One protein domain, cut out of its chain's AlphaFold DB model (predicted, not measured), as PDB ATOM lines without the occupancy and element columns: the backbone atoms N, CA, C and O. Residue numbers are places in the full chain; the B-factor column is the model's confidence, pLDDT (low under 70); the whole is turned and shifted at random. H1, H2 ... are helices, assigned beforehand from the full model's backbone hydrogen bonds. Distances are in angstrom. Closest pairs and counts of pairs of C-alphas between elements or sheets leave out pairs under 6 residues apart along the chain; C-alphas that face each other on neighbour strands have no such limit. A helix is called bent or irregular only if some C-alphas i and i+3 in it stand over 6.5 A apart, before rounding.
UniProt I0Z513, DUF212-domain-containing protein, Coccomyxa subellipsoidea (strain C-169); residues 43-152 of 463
ATOM      1  N   GLY A  43     556.757 453.730 376.106       66.69
ATOM      2  CA  GLY A  43     557.005 453.511 377.532       66.69
ATOM      3  C   GLY A  43     556.781 452.058 377.953       66.69
ATOM      4  O   GLY A  43     557.514 451.550 378.794       66.69
ATOM      5  N   GLU A  44     555.836 451.358 377.325       68.19
ATOM      6  CA  GLU A  44     555.560 449.951 377.607       68.19
ATOM      7  C   GLU A  44     556.624 449.028 376.999       68.19
ATOM      8  O   GLU A  44     557.067 448.088 377.658       68.19
ATOM      9  N   LEU A  45     557.114 449.324 375.790       62.75
ATOM     10  CA  LEU A  45     558.259 448.610 375.212       62.75
ATOM     11  C   LEU A  45     559.524 448.759 376.062       62.75
ATOM     12  O   LEU A  45     560.201 447.767 376.341       62.75
ATOM     13  N   LEU A  46     559.841 449.986 376.481       72.56
ATOM     14  CA  LEU A  46     561.010 450.262 377.317       72.56
ATOM     15  C   LEU A  46     560.866 449.621 378.703       72.56
ATOM     16  O   LEU A  46     561.826 449.054 379.217       72.56
ATOM     17  N   ALA A  47     559.659 449.625 379.278       71.12
ATOM     18  CA  ALA A  47     559.376 448.943 380.540       71.12
ATOM     19  C   ALA A  47     559.423 447.409 380.425       71.12
ATOM     20  O   ALA A  47     559.705 446.721 381.412       71.12
ATOM     21  N   ARG A  48     559.168 446.833 379.245       76.50
ATOM     22  CA  ARG A  48     559.292 445.383 379.025       76.50
ATOM     23  C   ARG A  48     560.740 444.950 378.809       76.50
ATOM     24  O   ARG A  48     561.105 443.889 379.308       76.50
ATOM     25  N   ASN A  49     561.570 445.772 378.166       83.69
ATOM     26  CA  ASN A  49     562.961 445.436 377.863       83.69
ATOM     27  C   ASN A  49     563.808 445.272 379.145       83.69
ATOM     28  O   ASN A  49     564.013 446.216 379.913       83.69
ATOM     29  N   TYR A  50     564.282 444.047 379.388       83.88
ATOM     30  CA  TYR A  50     565.046 443.697 380.585       83.88
ATOM     31  C   TYR A  50     566.419 444.383 380.617       83.88
ATOM     32  O   TYR A  50     566.767 444.980 381.637       83.88
ATOM     33  N   VAL A  51     567.139 444.398 379.490       87.75
ATOM     34  CA  VAL A  51     568.428 445.096 379.340       87.75
ATOM     35  C   VAL A  51     568.305 446.586 379.664       87.75
ATOM     36  O   VAL A  51     569.116 447.131 380.415       87.75
ATOM     37  N   PHE A  52     567.264 447.245 379.148       86.31
ATOM     38  CA  PHE A  52     567.020 448.663 379.413       86.31
ATOM     39  C   PHE A  52     566.746 448.924 380.897       86.31
ATOM     40  O   PHE A  52     567.352 449.821 381.483       86.31
ATOM     41  N   LYS A  53     565.881 448.118 381.529       85.88
ATOM     42  CA  LYS A  53     565.597 448.230 382.969       85.88
ATOM     43  C   LYS A  53     566.854 448.056 383.811       85.88
ATOM     44  O   LYS A  53     567.098 448.866 384.699       85.88
ATOM     45  N   ALA A  54     567.660 447.036 383.519       86.38
ATOM     46  CA  ALA A  54     568.901 446.780 384.240       86.38
ATOM     47  C   ALA A  54     569.859 447.980 384.152       86.38
ATOM     48  O   ALA A  54     570.339 448.466 385.179       86.38
ATOM     49  N   GLY A  55     570.066 448.511 382.942       89.88
ATOM     50  CA  GLY A  55     570.886 449.700 382.718       89.88
ATOM     51  C   GLY A  55     570.362 450.939 383.449       89.88
ATOM     52  O   GLY A  55     571.101 451.588 384.191       89.88
ATOM     53  N   PHE A  56     569.076 451.252 383.278       86.88
ATOM     54  CA  PHE A  56     568.454 452.437 383.866       86.88
ATOM     55  C   PHE A  56     568.450 452.395 385.400       86.88
ATOM     56  O   PHE A  56     568.787 453.388 386.044       86.88
ATOM     57  N   CYS A  57     568.134 451.244 386.002       86.56
ATOM     58  CA  CYS A  57     568.171 451.075 387.453       86.56
ATOM     59  C   CYS A  57     569.592 451.228 388.011       86.56
ATOM     60  O   CYS A  57     569.770 451.900 389.026       86.56
ATOM     61  N   ALA A  58     570.607 450.666 387.346       88.06
ATOM     62  CA  ALA A  58     572.003 450.818 387.762       88.06
ATOM     63  C   ALA A  58     572.483 452.274 387.659       88.06
ATOM     64  O   ALA A  58     573.150 452.780 388.565       88.06
ATOM     65  N   TRP A  59     572.102 452.970 386.587       89.88
ATOM     66  CA  TRP A  59     572.371 454.394 386.418       89.88
ATOM     67  C   TRP A  59     571.710 455.236 387.515       89.88
ATOM     68  O   TRP A  59     572.388 456.034 388.166       89.88
ATOM     69  N   LEU A  60     570.415 455.026 387.769       86.50
ATOM     70  CA  LEU A  60     569.659 455.759 388.786       86.50
ATOM     71  C   LEU A  60     570.228 455.515 390.188       86.50
ATOM     72  O   LEU A  60     570.393 456.452 390.974       86.50
ATOM     73  N   PHE A  61     570.582 454.264 390.488       86.75
ATOM     74  CA  PHE A  61     571.248 453.903 391.731       86.75
ATOM     75  C   PHE A  61     572.588 454.629 391.880       86.75
ATOM     76  O   PHE A  61     572.830 455.247 392.914       86.75
ATOM     77  N   ALA A  62     573.434 454.635 390.843       85.06
ATOM     78  CA  ALA A  62     574.717 455.334 390.874       85.06
ATOM     79  C   ALA A  62     574.553 456.848 391.094       85.06
ATOM     80  O   ALA A  62     575.272 457.426 391.908       85.06
ATOM     81  N   GLN A  63     573.583 457.486 390.432       83.12
ATOM     82  CA  GLN A  63     573.306 458.916 390.616       83.12
ATOM     83  C   GLN A  63     572.790 459.238 392.021       83.12
ATOM     84  O   GLN A  63     573.193 460.231 392.623       83.12
ATOM     85  N   THR A  64     571.956 458.370 392.591       82.88
ATOM     86  CA  THR A  64     571.438 458.546 393.954       82.88
ATOM     87  C   THR A  64     572.539 458.305 394.993       82.88
ATOM     88  O   THR A  64     572.678 459.054 395.961       82.88
ATOM     89  N   ALA A  65     573.404 457.313 394.757       84.19
ATOM     90  CA  ALA A  65     574.560 457.003 395.593       84.19
ATOM     91  C   ALA A  65     575.579 458.158 395.667       84.19
ATOM     92  O   ALA A  65     576.281 458.295 396.674       84.19
ATOM     93  N   LYS A  66     575.645 459.039 394.656       81.50
ATOM     94  CA  LYS A  66     576.499 460.241 394.701       81.50
ATOM     95  C   LYS A  66     576.166 461.162 395.874       81.50
ATOM     96  O   LYS A  66     577.080 461.689 396.500       81.50
ATOM     97  N   ILE A  67     574.890 461.309 396.230       81.69
ATOM     98  CA  ILE A  67     574.472 462.148 397.366       81.69
ATOM     99  C   ILE A  67     575.099 461.621 398.663       81.69
ATOM    100  O   ILE A  67     575.683 462.373 399.445       81.69
ATOM    101  N   PHE A  68     575.028 460.303 398.867       81.88
ATOM    102  CA  PHE A  68     575.550 459.643 400.061       81.88
ATOM    103  C   PHE A  68     577.077 459.673 400.116       81.88
ATOM    104  O   PHE A  68     577.653 459.989 401.155       81.88
ATOM    105  N   THR A  69     577.749 459.406 398.996       76.56
ATOM    106  CA  THR A  69     579.217 459.476 398.937       76.56
ATOM    107  C   THR A  69     579.741 460.898 399.145       76.56
ATOM    108  O   THR A  69     580.748 461.073 399.834       76.56
ATOM    109  N   ARG A  70     579.053 461.925 398.629       75.69
ATOM    110  CA  ARG A  70     579.412 463.332 398.866       75.69
ATOM    111  C   ARG A  70     579.221 463.713 400.332       75.69
ATOM    112  O   ARG A  70     580.110 464.346 400.900       75.69
ATOM    113  N   ARG A  71     578.146 463.233 400.970       80.31
ATOM    114  CA  ARG A  71     577.925 463.397 402.414       80.31
ATOM    115  C   ARG A  71     579.040 462.753 403.239       80.31
ATOM    116  O   ARG A  71     579.572 463.401 404.130       80.31
ATOM    117  N   LEU A  72     579.420 461.510 402.936       78.62
ATOM    118  CA  LEU A  72     580.473 460.799 403.674       78.62
ATOM    119  C   LEU A  72     581.852 461.455 403.522       78.62
ATOM    120  O   LEU A  72     582.630 461.444 404.468       78.62
ATOM    121  N   LYS A  73     582.161 462.037 402.356       73.06
ATOM    122  CA  LYS A  73     583.473 462.656 402.098       73.06
ATOM    123  C   LYS A  73     583.589 464.107 402.556       73.06
ATOM    124  O   LYS A  73     584.667 464.517 402.962       73.06
ATOM    125  N   LYS A  74     582.523 464.900 402.423       70.81
ATOM    126  CA  LYS A  74     582.555 466.355 402.665       70.81
ATOM    127  C   LYS A  74     581.707 466.798 403.859       70.81
ATOM    128  O   LYS A  74     581.713 467.977 404.180       70.81
ATOM    129  N   GLY A  75     580.941 465.900 404.482       72.81
ATOM    130  CA  GLY A  75     580.057 466.210 405.614       72.81
ATOM    131  C   GLY A  75     578.796 467.011 405.257       72.81
ATOM    132  O   GLY A  75     577.942 467.209 406.117       72.81
ATOM    133  N   VAL A  76     578.643 467.440 404.000       73.31
ATOM    134  CA  VAL A  76     577.552 468.315 403.543       73.31
ATOM    135  C   VAL A  76     576.547 467.534 402.700       73.31
ATOM    136  O   VAL A  76     576.919 466.750 401.824       73.31
ATOM    137  N   TRP A  77     575.260 467.773 402.950       75.62
ATOM    138  CA  TRP A  77     574.188 467.339 402.063       75.62
ATOM    139  C   TRP A  77     574.072 468.294 400.884       75.62
ATOM    140  O   TRP A  77     573.654 469.436 401.046       75.62
ATOM    141  N   ASP A  78     574.412 467.810 399.696       71.81
ATOM    142  CA  ASP A  78     574.275 468.586 398.472       71.81
ATOM    143  C   ASP A  78     573.501 467.784 397.425       71.81
ATOM    144  O   ASP A  78     574.014 466.850 396.809       71.81
ATOM    145  N   ILE A  79     572.236 468.156 397.243       71.12
ATOM    146  CA  ILE A  79     571.296 467.517 396.311       71.12
ATOM    147  C   ILE A  79     571.699 467.794 394.852       71.12
ATOM    148  O   ILE A  79     571.382 467.006 393.961       71.12
ATOM    149  N   ARG A  80     572.475 468.859 394.592       68.25
ATOM    150  CA  ARG A  80     572.973 469.182 393.245       68.25
ATOM    151  C   ARG A  80     573.980 468.144 392.736       68.25
ATOM    152  O   ARG A  80     574.164 468.021 391.531       68.25
ATOM    153  N   ALA A  81     574.524 467.310 393.627       64.12
ATOM    154  CA  ALA A  81     575.409 466.194 393.295       64.12
ATOM    155  C   ALA A  81     574.808 465.161 392.323       64.12
ATOM    156  O   ALA A  81     575.556 464.421 391.688       64.12
ATOM    157  N   ILE A  82     573.476 465.091 392.208       64.69
ATOM    158  CA  ILE A  82     572.784 464.203 391.256       64.69
ATOM    159  C   ILE A  82     572.987 464.681 389.808       64.69
ATOM    160  O   ILE A  82     573.050 463.865 388.888       64.69
ATOM    161  N   VAL A  83     573.085 466.000 389.609       63.28
ATOM    162  CA  VAL A  83     573.193 466.652 388.291       63.28
ATOM    163  C   VAL A  83     574.656 466.812 387.862       63.28
ATOM    164  O   VAL A  83     574.940 466.968 386.677       63.28
ATOM    165  N   ASP A  84     575.599 466.697 388.803       64.25
ATOM    166  CA  ASP A  84     577.031 466.734 388.510       64.25
ATOM    167  C   ASP A  84     577.427 465.561 387.584       64.25
ATOM    168  O   ASP A  84     577.312 464.373 387.921       64.25
ATOM    169  N   SER A  85     577.937 465.901 386.397       55.69
ATOM    170  CA  SER A  85     578.422 464.948 385.386       55.69
ATOM    171  C   SER A  85     579.683 464.191 385.837       55.69
ATOM    172  O   SER A  85     579.970 463.103 385.332       55.69
ATOM    173  N   GLY A  86     580.400 464.721 386.836       59.25
ATOM    174  CA  GLY A  86     581.596 464.136 387.449       59.25
ATOM    175  C   GLY A  86     581.379 463.628 388.883       59.25
ATOM    176  O   GLY A  86     580.466 464.057 389.582       59.25
ATOM    177  N   GLY A  87     582.229 462.696 389.333       63.12
ATOM    178  CA  GLY A  87     582.235 462.174 390.710       63.12
ATOM    179  C   GLY A  87     582.173 460.645 390.818       63.12
ATOM    180  O   GLY A  87     581.870 459.944 389.854       63.12
ATOM    181  N   MET A  88     582.479 460.130 392.011       62.00
ATOM    182  CA  MET A  88     582.373 458.706 392.362       62.00
ATOM    183  C   MET A  88     581.063 458.470 393.129       62.00
ATOM    184  O   MET A  88     580.811 459.243 394.051       62.00
ATOM    185  N   PRO A  89     580.266 457.424 392.835       69.06
ATOM    186  CA  PRO A  89     580.463 456.395 391.808       69.06
ATOM    187  C   PRO A  89     580.102 456.866 390.384       69.06
ATOM    188  O   PRO A  89     579.326 457.800 390.185       69.06
ATOM    189  N   SER A  90     580.673 456.194 389.381       78.81
ATOM    190  CA  SER A  90     580.526 456.538 387.960       78.81
ATOM    191  C   SER A  90     579.203 456.033 387.379       78.81
ATOM    192  O   SER A  90     579.028 454.829 387.198       78.81
ATOM    193  N   SER A  91     578.293 456.942 387.028       82.50
ATOM    194  CA  SER A  91     576.989 456.592 386.449       82.50
ATOM    195  C   SER A  91     577.091 456.004 385.033       82.50
ATOM    196  O   SER A  91     576.387 455.043 384.739       82.50
ATOM    197  N   HIS A  92     578.005 456.497 384.186       81.69
ATOM    198  CA  HIS A  92     578.261 455.921 382.853       81.69
ATOM    199  C   HIS A  92     578.827 454.497 382.930       81.69
ATOM    200  O   HIS A  92     578.381 453.613 382.202       81.69
ATOM    201  N   SER A  93     579.763 454.249 383.852       85.44
ATOM    202  CA  SER A  93     580.340 452.911 384.037       85.44
ATOM    203  C   SER A  93     579.306 451.934 384.604       85.44
ATOM    204  O   SER A  93     579.234 450.799 384.141       85.44
ATOM    205  N   ALA A  94     578.473 452.371 385.558       85.69
ATOM    206  CA  ALA A  94     577.388 451.556 386.108       85.69
ATOM    207  C   ALA A  94     576.358 451.173 385.033       85.69
ATOM    208  O   ALA A  94     575.989 450.006 384.933       85.69
ATOM    209  N   LEU A  95     575.960 452.134 384.191       88.19
ATOM    210  CA  LEU A  95     575.048 451.910 383.069       88.19
ATOM    211  C   LEU A  95     575.605 450.869 382.086       88.19
ATOM    212  O   LEU A  95     574.941 449.872 381.812       88.19
ATOM    213  N   CYS A  96     576.827 451.074 381.586       89.25
ATOM    214  CA  CYS A  96     577.420 450.197 380.571       89.25
ATOM    215  C   CYS A  96     577.663 448.778 381.107       89.25
ATOM    216  O   CYS A  96     577.341 447.797 380.439       89.25
ATOM    217  N   THR A  97     578.142 448.657 382.350       90.25
ATOM    218  CA  THR A  97     578.354 447.348 382.994       90.25
ATOM    219  C   THR A  97     577.040 446.592 383.162       90.25
ATOM    220  O   THR A  97     576.978 445.398 382.875       90.25
ATOM    221  N   ALA A  98     575.978 447.275 383.599       90.81
ATOM    222  CA  ALA A  98     574.670 446.660 383.788       90.81
ATOM    223  C   ALA A  98     574.036 446.228 382.460       90.81
ATOM    224  O   ALA A  98     573.503 445.124 382.385       90.81
ATOM    225  N   VAL A  99     574.152 447.043 381.406       91.88
ATOM    226  CA  VAL A  99     573.684 446.688 380.055       91.88
ATOM    227  C   VAL A  99     574.427 445.462 379.529       91.88
ATOM    228  O   VAL A  99     573.787 444.495 379.131       91.88
ATOM    229  N   THR A 100     575.758 445.447 379.593       93.06
ATOM    230  CA  THR A 100     576.570 444.310 379.125       93.06
ATOM    231  C   THR A 100     576.292 443.038 379.913       93.06
ATOM    232  O   THR A 100     576.167 441.961 379.333       93.06
ATOM    233  N   THR A 101     576.129 443.154 381.232       90.94
ATOM    234  CA  THR A 101     575.768 442.015 382.086       90.94
ATOM    235  C   THR A 101     574.380 441.489 381.729       90.94
ATOM    236  O   THR A 101     574.209 440.283 381.571       90.94
ATOM    237  N   ALA A 102     573.395 442.371 381.541       89.62
ATOM    238  CA  ALA A 102     572.041 441.975 381.167       89.62
ATOM    239  C   ALA A 102     571.994 441.322 379.778       89.62
ATOM    240  O   ALA A 102     571.340 440.296 379.619       89.62
ATOM    241  N   VAL A 103     572.748 441.842 378.804       91.75
ATOM    242  CA  VAL A 103     572.895 441.213 377.483       91.75
ATOM    243  C   VAL A 103     573.548 439.835 377.600       91.75
ATOM    244  O   VAL A 103     573.087 438.891 376.963       91.75
ATOM    245  N   GLY A 104     574.585 439.692 378.429       91.00
ATOM    246  CA  GLY A 104     575.254 438.410 378.657       91.00
ATOM    247  C   GLY A 104     574.348 437.364 379.308       91.00
ATOM    248  O   GLY A 104     574.438 436.188 378.961       91.00
ATOM    249  N   LEU A 105     573.452 437.787 380.204       90.00
ATOM    250  CA  LEU A 105     572.462 436.915 380.842       90.00
ATOM    251  C   LEU A 105     571.300 436.547 379.907       90.00
ATOM    252  O   LEU A 105     570.829 435.416 379.956       90.00
ATOM    253  N   GLU A 106     570.837 437.478 379.068       88.25
ATOM    254  CA  GLU A 106     569.656 437.282 378.214       88.25
ATOM    255  C   GLU A 106     569.987 436.596 376.880       88.25
ATOM    256  O   GLU A 106     569.277 435.687 376.457       88.25
ATOM    257  N   PHE A 107     571.084 436.992 376.229       88.25
ATOM    258  CA  PHE A 107     571.481 436.491 374.906       88.25
ATOM    259  C   PHE A 107     572.676 435.529 374.958       88.25
ATOM    260  O   PHE A 107     573.031 434.928 373.943       88.25
ATOM    261  N   GLY A 108     573.296 435.359 376.128       87.69
ATOM    262  CA  GLY A 108     574.468 434.511 376.325       87.69
ATOM    263  C   GLY A 108     575.789 435.189 375.948       87.69
ATOM    264  O   GLY A 108     575.851 436.093 375.108       87.69
ATOM    265  N   LEU A 109     576.880 434.700 376.545       89.50
ATOM    266  CA  LEU A 109     578.237 435.235 376.351       89.50
ATOM    267  C   LEU A 109     578.798 434.997 374.938       89.50
ATOM    268  O   LEU A 109     579.701 435.705 374.509       89.50
ATOM    269  N   ALA A 110     578.269 434.013 374.205       86.25
ATOM    270  CA  ALA A 110     578.675 433.722 372.828       86.25
ATOM    271  C   ALA A 110     577.952 434.593 371.781       86.25
ATOM    272  O   ALA A 110     578.223 434.473 370.588       86.25
ATOM    273  N   SER A 111     577.008 435.446 372.199       89.88
ATOM    274  CA  SER A 111     576.256 436.288 371.267       89.88
ATOM    275  C   SER A 111     577.099 437.449 370.739       89.88
ATOM    276  O   SER A 111     577.875 438.077 371.462       89.88
ATOM    277  N   SER A 112     576.890 437.804 369.470       86.75
ATOM    278  CA  SER A 112     577.487 439.009 368.880       86.75
ATOM    279  C   SER A 112     577.049 440.284 369.612       86.75
ATOM    280  O   SER A 112     577.831 441.226 369.726       86.75
ATOM    281  N   LEU A 113     575.836 440.302 370.176       87.56
ATOM    282  CA  LEU A 113     575.322 441.424 370.963       87.56
ATOM    283  C   LEU A 113     576.073 441.592 372.295       87.56
ATOM    284  O   LEU A 113     576.346 442.721 372.714       87.56
ATOM    285  N   PHE A 114     576.472 440.490 372.939       90.31
ATOM    286  CA  PHE A 114     577.344 440.538 374.111       90.31
ATOM    287  C   PHE A 114     578.731 441.080 373.749       90.31
ATOM    288  O   PHE A 114     579.220 441.980 374.424       90.31
ATOM    289  N   ALA A 115     579.325 440.624 372.643       85.44
ATOM    290  CA  ALA A 115     580.627 441.122 372.193       85.44
ATOM    291  C   ALA A 115     580.607 442.637 371.915       85.44
ATOM    292  O   ALA A 115     581.479 443.367 372.385       85.44
ATOM    293  N   VAL A 116     579.578 443.132 371.216       90.62
ATOM    294  CA  VAL A 116     579.422 444.569 370.933       90.62
ATOM    295  C   VAL A 116     579.205 445.377 372.217       90.62
ATOM    296  O   VAL A 116     579.848 446.413 372.398       90.62
ATOM    297  N   SER A 117     578.344 444.912 373.131       90.00
ATOM    298  CA  SER A 117     578.085 445.620 374.398       90.00
ATOM    299  C   SER A 117     579.314 445.642 375.318       90.00
ATOM    300  O   SER A 117     579.625 446.684 375.905       90.00
ATOM    301  N   LEU A 118     580.084 444.549 375.358       90.62
ATOM    302  CA  LEU A 118     581.346 444.464 376.086       90.62
ATOM    303  C   LEU A 118     582.400 445.422 375.523       90.62
ATOM    304  O   LEU A 118     582.970 446.197 376.290       90.62
ATOM    305  N   CYS A 119     582.619 445.437 374.203       89.81
ATOM    306  CA  CYS A 119     583.545 446.379 373.565       89.81
ATOM    307  C   CYS A 119     583.171 447.834 373.876       89.81
ATOM    308  O   CYS A 119     584.024 448.615 374.298       89.81
ATOM    309  N   PHE A 120     581.889 448.186 373.748       89.06
ATOM    310  CA  PHE A 120     581.404 449.528 374.073       89.06
ATOM    311  C   PHE A 120     581.633 449.895 375.548       89.06
ATOM    312  O   PHE A 120     582.036 451.016 375.868       89.06
ATOM    313  N   THR A 121     581.428 448.937 376.455       89.38
ATOM    314  CA  THR A 121     581.655 449.127 377.893       89.38
ATOM    315  C   THR A 121     583.124 449.368 378.206       89.38
ATOM    316  O   THR A 121     583.433 450.287 378.963       89.38
ATOM    317  N   LEU A 122     584.029 448.591 377.606       85.12
ATOM    318  CA  LEU A 122     585.471 448.741 377.801       85.12
ATOM    319  C   LEU A 122     585.978 450.089 377.277       85.12
ATOM    320  O   LEU A 122     586.697 450.773 377.999       85.12
ATOM    321  N   ILE A 123     585.545 450.505 376.082       83.38
ATOM    322  CA  ILE A 123     585.887 451.820 375.512       83.38
ATOM    323  C   ILE A 123     585.397 452.936 376.437       83.38
ATOM    324  O   ILE A 123     586.176 453.790 376.853       83.38
ATOM    325  N   THR A 124     584.130 452.878 376.858       84.56
ATOM    326  CA  THR A 124     583.554 453.895 377.749       84.56
ATOM    327  C   THR A 124     584.290 453.963 379.091       84.56
ATOM    328  O   THR A 124     584.467 455.045 379.648       84.56
ATOM    329  N   MET A 125     584.730 452.825 379.638       81.62
ATOM    330  CA  MET A 125     585.526 452.797 380.868       81.62
ATOM    331  C   MET A 125     586.937 453.356 380.670       81.62
ATOM    332  O   MET A 125     587.406 454.099 381.537       81.62
ATOM    333  N   TYR A 126     587.597 453.020 379.561       76.62
ATOM    334  CA  TYR A 126     588.932 453.511 379.233       76.62
ATOM    335  C   TYR A 126     588.926 455.034 379.059       76.62
ATOM    336  O   TYR A 126     589.648 455.733 379.771       76.62
ATOM    337  N   ASP A 127     588.017 455.559 378.237       76.69
ATOM    338  CA  ASP A 127     587.900 456.995 377.966       76.69
ATOM    339  C   ASP A 127     587.493 457.779 379.215       76.69
ATOM    340  O   ASP A 127     588.097 458.802 379.548       76.69
ATOM    341  N   ALA A 128     586.513 457.276 379.977       69.44
ATOM    342  CA  ALA A 128     586.108 457.918 381.225       69.44
ATOM    343  C   ALA A 128     587.248 457.958 382.252       69.44
ATOM    344  O   ALA A 128     587.301 458.886 383.062       69.44
ATOM    345  N   THR A 129     588.151 456.975 382.243       69.75
ATOM    346  CA  THR A 129     589.321 456.948 383.132       69.75
ATOM    347  C   THR A 129     590.409 457.895 382.637       69.75
ATOM    348  O   THR A 129     590.917 458.682 383.435       69.75
ATOM    349  N   GLY A 130     590.712 457.889 381.334       69.44
ATOM    350  CA  GLY A 130     591.709 458.770 380.720       69.44
ATOM    351  C   GLY A 130     591.374 460.248 380.913       69.44
ATOM    352  O   GLY A 130     592.185 461.004 381.449       69.44
ATOM    353  N   VAL A 131     590.139 460.650 380.593       69.62
ATOM    354  CA  VAL A 131     589.678 462.035 380.795       69.62
ATOM    355  C   VAL A 131     589.749 462.427 382.274       69.62
ATOM    356  O   VAL A 131     590.264 463.493 382.605       69.62
ATOM    357  N   ARG A 132     589.309 461.555 383.194       70.62
ATOM    358  CA  ARG A 132     589.364 461.847 384.639       70.62
ATOM    359  C   ARG A 132     590.787 461.976 385.168       70.62
ATOM    360  O   ARG A 132     591.018 462.811 386.039       70.62
ATOM    361  N   TYR A 133     591.721 461.173 384.668       68.38
ATOM    362  CA  TYR A 133     593.122 461.240 385.069       68.38
ATOM    363  C   TYR A 133     593.755 462.573 384.651       68.38
ATOM    364  O   TYR A 133     594.311 463.282 385.491       68.38
ATOM    365  N   HIS A 134     593.595 462.963 383.382       70.38
ATOM    366  CA  HIS A 134     594.162 464.209 382.862       70.38
ATOM    367  C   HIS A 134     593.495 465.457 383.452       70.38
ATOM    368  O   HIS A 134     594.203 466.361 383.895       70.38
ATOM    369  N   SER A 135     592.160 465.496 383.553       66.56
ATOM    370  CA  SER A 135     591.459 466.613 384.204       66.56
ATOM    371  C   SER A 135     591.791 466.717 385.695       66.56
ATOM    372  O   SER A 135     591.881 467.821 386.226       66.56
ATOM    373  N   GLY A 136     592.016 465.587 386.377       67.25
ATOM    374  CA  GLY A 136     592.473 465.568 387.768       67.25
ATOM    375  C   GLY A 136     593.863 466.183 387.933       67.25
ATOM    376  O   GLY A 136     594.052 467.031 388.800       67.25
ATOM    377  N   LYS A 137     594.810 465.814 387.061       71.50
ATOM    378  CA  LYS A 137     596.170 466.376 387.052       71.50
ATOM    379  C   LYS A 137     596.192 467.868 386.715       71.50
ATOM    380  O   LYS A 137     596.921 468.619 387.350       71.50
ATOM    381  N   GLN A 138     595.360 468.311 385.773       69.81
ATOM    382  CA  GLN A 138     595.213 469.736 385.458       69.81
ATOM    383  C   GLN A 138     594.640 470.531 386.637       69.81
ATOM    384  O   GLN A 138     595.151 471.598 386.957       69.81
ATOM    385  N   ALA A 139     593.614 470.004 387.314       68.69
ATOM    386  CA  ALA A 139     593.035 470.657 388.484       68.69
ATOM    387  C   ALA A 139     594.024 470.734 389.663       68.69
ATOM    388  O   ALA A 139     594.052 471.738 390.367       68.69
ATOM    389  N   GLU A 140     594.846 469.699 389.868       72.12
ATOM    390  CA  GLU A 140     595.912 469.679 390.881       72.12
ATOM    391  C   GLU A 140     596.923 470.810 390.647       72.12
ATOM    392  O   GLU A 140     597.177 471.607 391.545       72.12
ATOM    393  N   VAL A 141     597.422 470.933 389.417       74.88
ATOM    394  CA  VAL A 141     598.361 471.989 389.020       74.88
ATOM    395  C   VAL A 141     597.732 473.381 389.127       74.88
ATOM    396  O   VAL A 141     598.374 474.311 389.608       74.88
ATOM    397  N   LEU A 142     596.470 473.534 388.721       71.88
ATOM    398  CA  LEU A 142     595.766 474.811 388.816       71.88
ATOM    399  C   LEU A 142     595.606 475.270 390.269       71.88
ATOM    400  O   LEU A 142     595.771 476.453 390.548       71.88
ATOM    401  N   ASN A 143     595.311 474.354 391.197       73.62
ATOM    402  CA  ASN A 143     595.200 474.701 392.613       73.62
ATOM    403  C   ASN A 143     596.531 475.217 393.176       73.62
ATOM    404  O   ASN A 143     596.517 476.199 393.913       73.62
ATOM    405  N   ILE A 144     597.659 474.617 392.774       72.75
ATOM    406  CA  ILE A 144     599.006 475.077 393.154       72.75
ATOM    407  C   ILE A 144     599.259 476.489 392.604       72.75
ATOM    408  O   ILE A 144     599.660 477.375 393.351       72.75
ATOM    409  N   LEU A 145     598.936 476.738 391.329       70.06
ATOM    410  CA  LEU A 145     599.097 478.060 390.710       70.06
ATOM    411  C   LEU A 145     598.240 479.142 391.385       70.06
ATOM    412  O   LEU A 145     598.706 480.260 391.593       70.06
ATOM    413  N   VAL A 146     596.986 478.831 391.725       72.12
ATOM    414  CA  VAL A 146     596.096 479.765 392.435       72.12
ATOM    415  C   VAL A 146     596.643 480.083 393.827       72.12
ATOM    416  O   VAL A 146     596.603 481.240 394.249       72.12
ATOM    417  N   GLU A 147     597.161 479.079 394.532       69.12
ATOM    418  CA  GLU A 147     597.738 479.241 395.865       69.12
ATOM    419  C   GLU A 147     599.027 480.081 395.836       69.12
ATOM    420  O   GLU A 147     599.154 481.016 396.630       69.12
ATOM    421  N   ASP A 148     599.910 479.856 394.859       69.00
ATOM    422  CA  ASP A 148     601.136 480.642 394.659       69.00
ATOM    423  C   ASP A 148     600.836 482.125 394.370       69.00
ATOM    424  O   ASP A 148     601.459 483.015 394.956       69.00
ATOM    425  N   VAL A 149     599.830 482.403 393.528       69.19
ATOM    426  CA  VAL A 149     599.377 483.774 393.223       69.19
ATOM    427  C   VAL A 149     598.790 484.458 394.461       69.19
ATOM    428  O   VAL A 149     599.068 485.633 394.707       69.19
ATOM    429  N   MET A 150     597.986 483.747 395.259       67.25
ATOM    430  CA  MET A 150     597.373 484.300 396.476       67.25
ATOM    431  C   MET A 150     598.408 484.611 397.568       67.25
ATOM    432  O   MET A 150     598.196 485.534 398.356       67.25
ATOM    433  N   GLN A 151     599.523 483.877 397.616       70.12
ATOM    434  CA  GLN A 151     600.609 484.087 398.583       70.12
ATOM    435  C   GLN A 151     601.611 485.178 398.161       70.12
ATOM    436  O   GLN A 151     602.544 485.474 398.907       70.12
ATOM    437  N   GLY A 152     601.416 485.819 397.003       51.88
ATOM    438  CA  GLY A 152     602.261 486.923 396.537       51.88
ATOM    439  C   GLY A 152     603.656 486.494 396.075       51.88
ATOM    440  O   GLY A 152     604.517 487.350 395.865       51.88
TER     441      GLY A 152
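AT A GLANCE: This is residues 43 to 152 of the 463 residues of the protein "DUF212-domain-containing protein" of Coccomyxa subellipsoidea (strain C-169) (UniProt I0Z513). Three long helices, H2, H4 and H5, run side by side in a loose row, alternating in direction, with H4 in the middle. The far part of H5, residues 133 to 150, sticks out as a long arm that makes much of the length; H1 sticks out crosswise at the start of H2, and little H3 packs on residues 63 to 70 of H2. The printed part has 110 residues with five named helices, H1 to H5 in chain order, and no named strand; the class is all helix. It is loose, with a radius of gyration of the C-alphas of 18.4 A, and spans 63 by 29 by 22 A.

IN THESE COORDINATES: H1, residues 43 to 48, begins with C-alpha 43 at (557.005, 453.511, 377.532). H2, residues 50 to 74, measures 36.2 A. H3, residues 79 to 82, is neither bent nor irregular, but only just: C-alphas 79 and 82 are 6.2 A apart. H4, residues 91 to 107, measures 23.8 A. H5, residues 112 to 150, measures 56.6 A and ends with C-alpha 150 at (597.373, 484.300, 396.476).

HOW THE PARTS SIT: H1 and H2 only just touch, only at the corner, with 3 pairs of C-alphas within 8 A, the closest Leu 46 and Phe 52 at 6.6 A; they stand about perpendicular, at 83 degrees. H2 touches H3, closest C-alphas Gln 63 and Ile 82, 5.4 A. H2 touches H4, closest C-alphas Gly 55 and Leu 95, 4.7 A, at a shallow tilt of 29 degrees, opposite ways. H4 and H5 form a helical hairpin, a shallow tilt of 10 degrees, opposite ways; H5 touches H4 with residues 113 to 125 alone, closest C-alphas Cys 96 and Thr 121, 5.1 A. H2 and H5 are apart. Every O i to N i+4 pair is within hydrogen-bond range in H1, H4 and H5, and 19 of 21 in H2; H3 is too short for one.

THE WHOLE: The C-alphas of Phe 107 and Gly 152, the two farthest apart, are 62.9 A apart. The printed part has no cut and no long link. Mean pLDDT of the printed part is 78.5; 27 residues are under 70, among them residues 80 to 89.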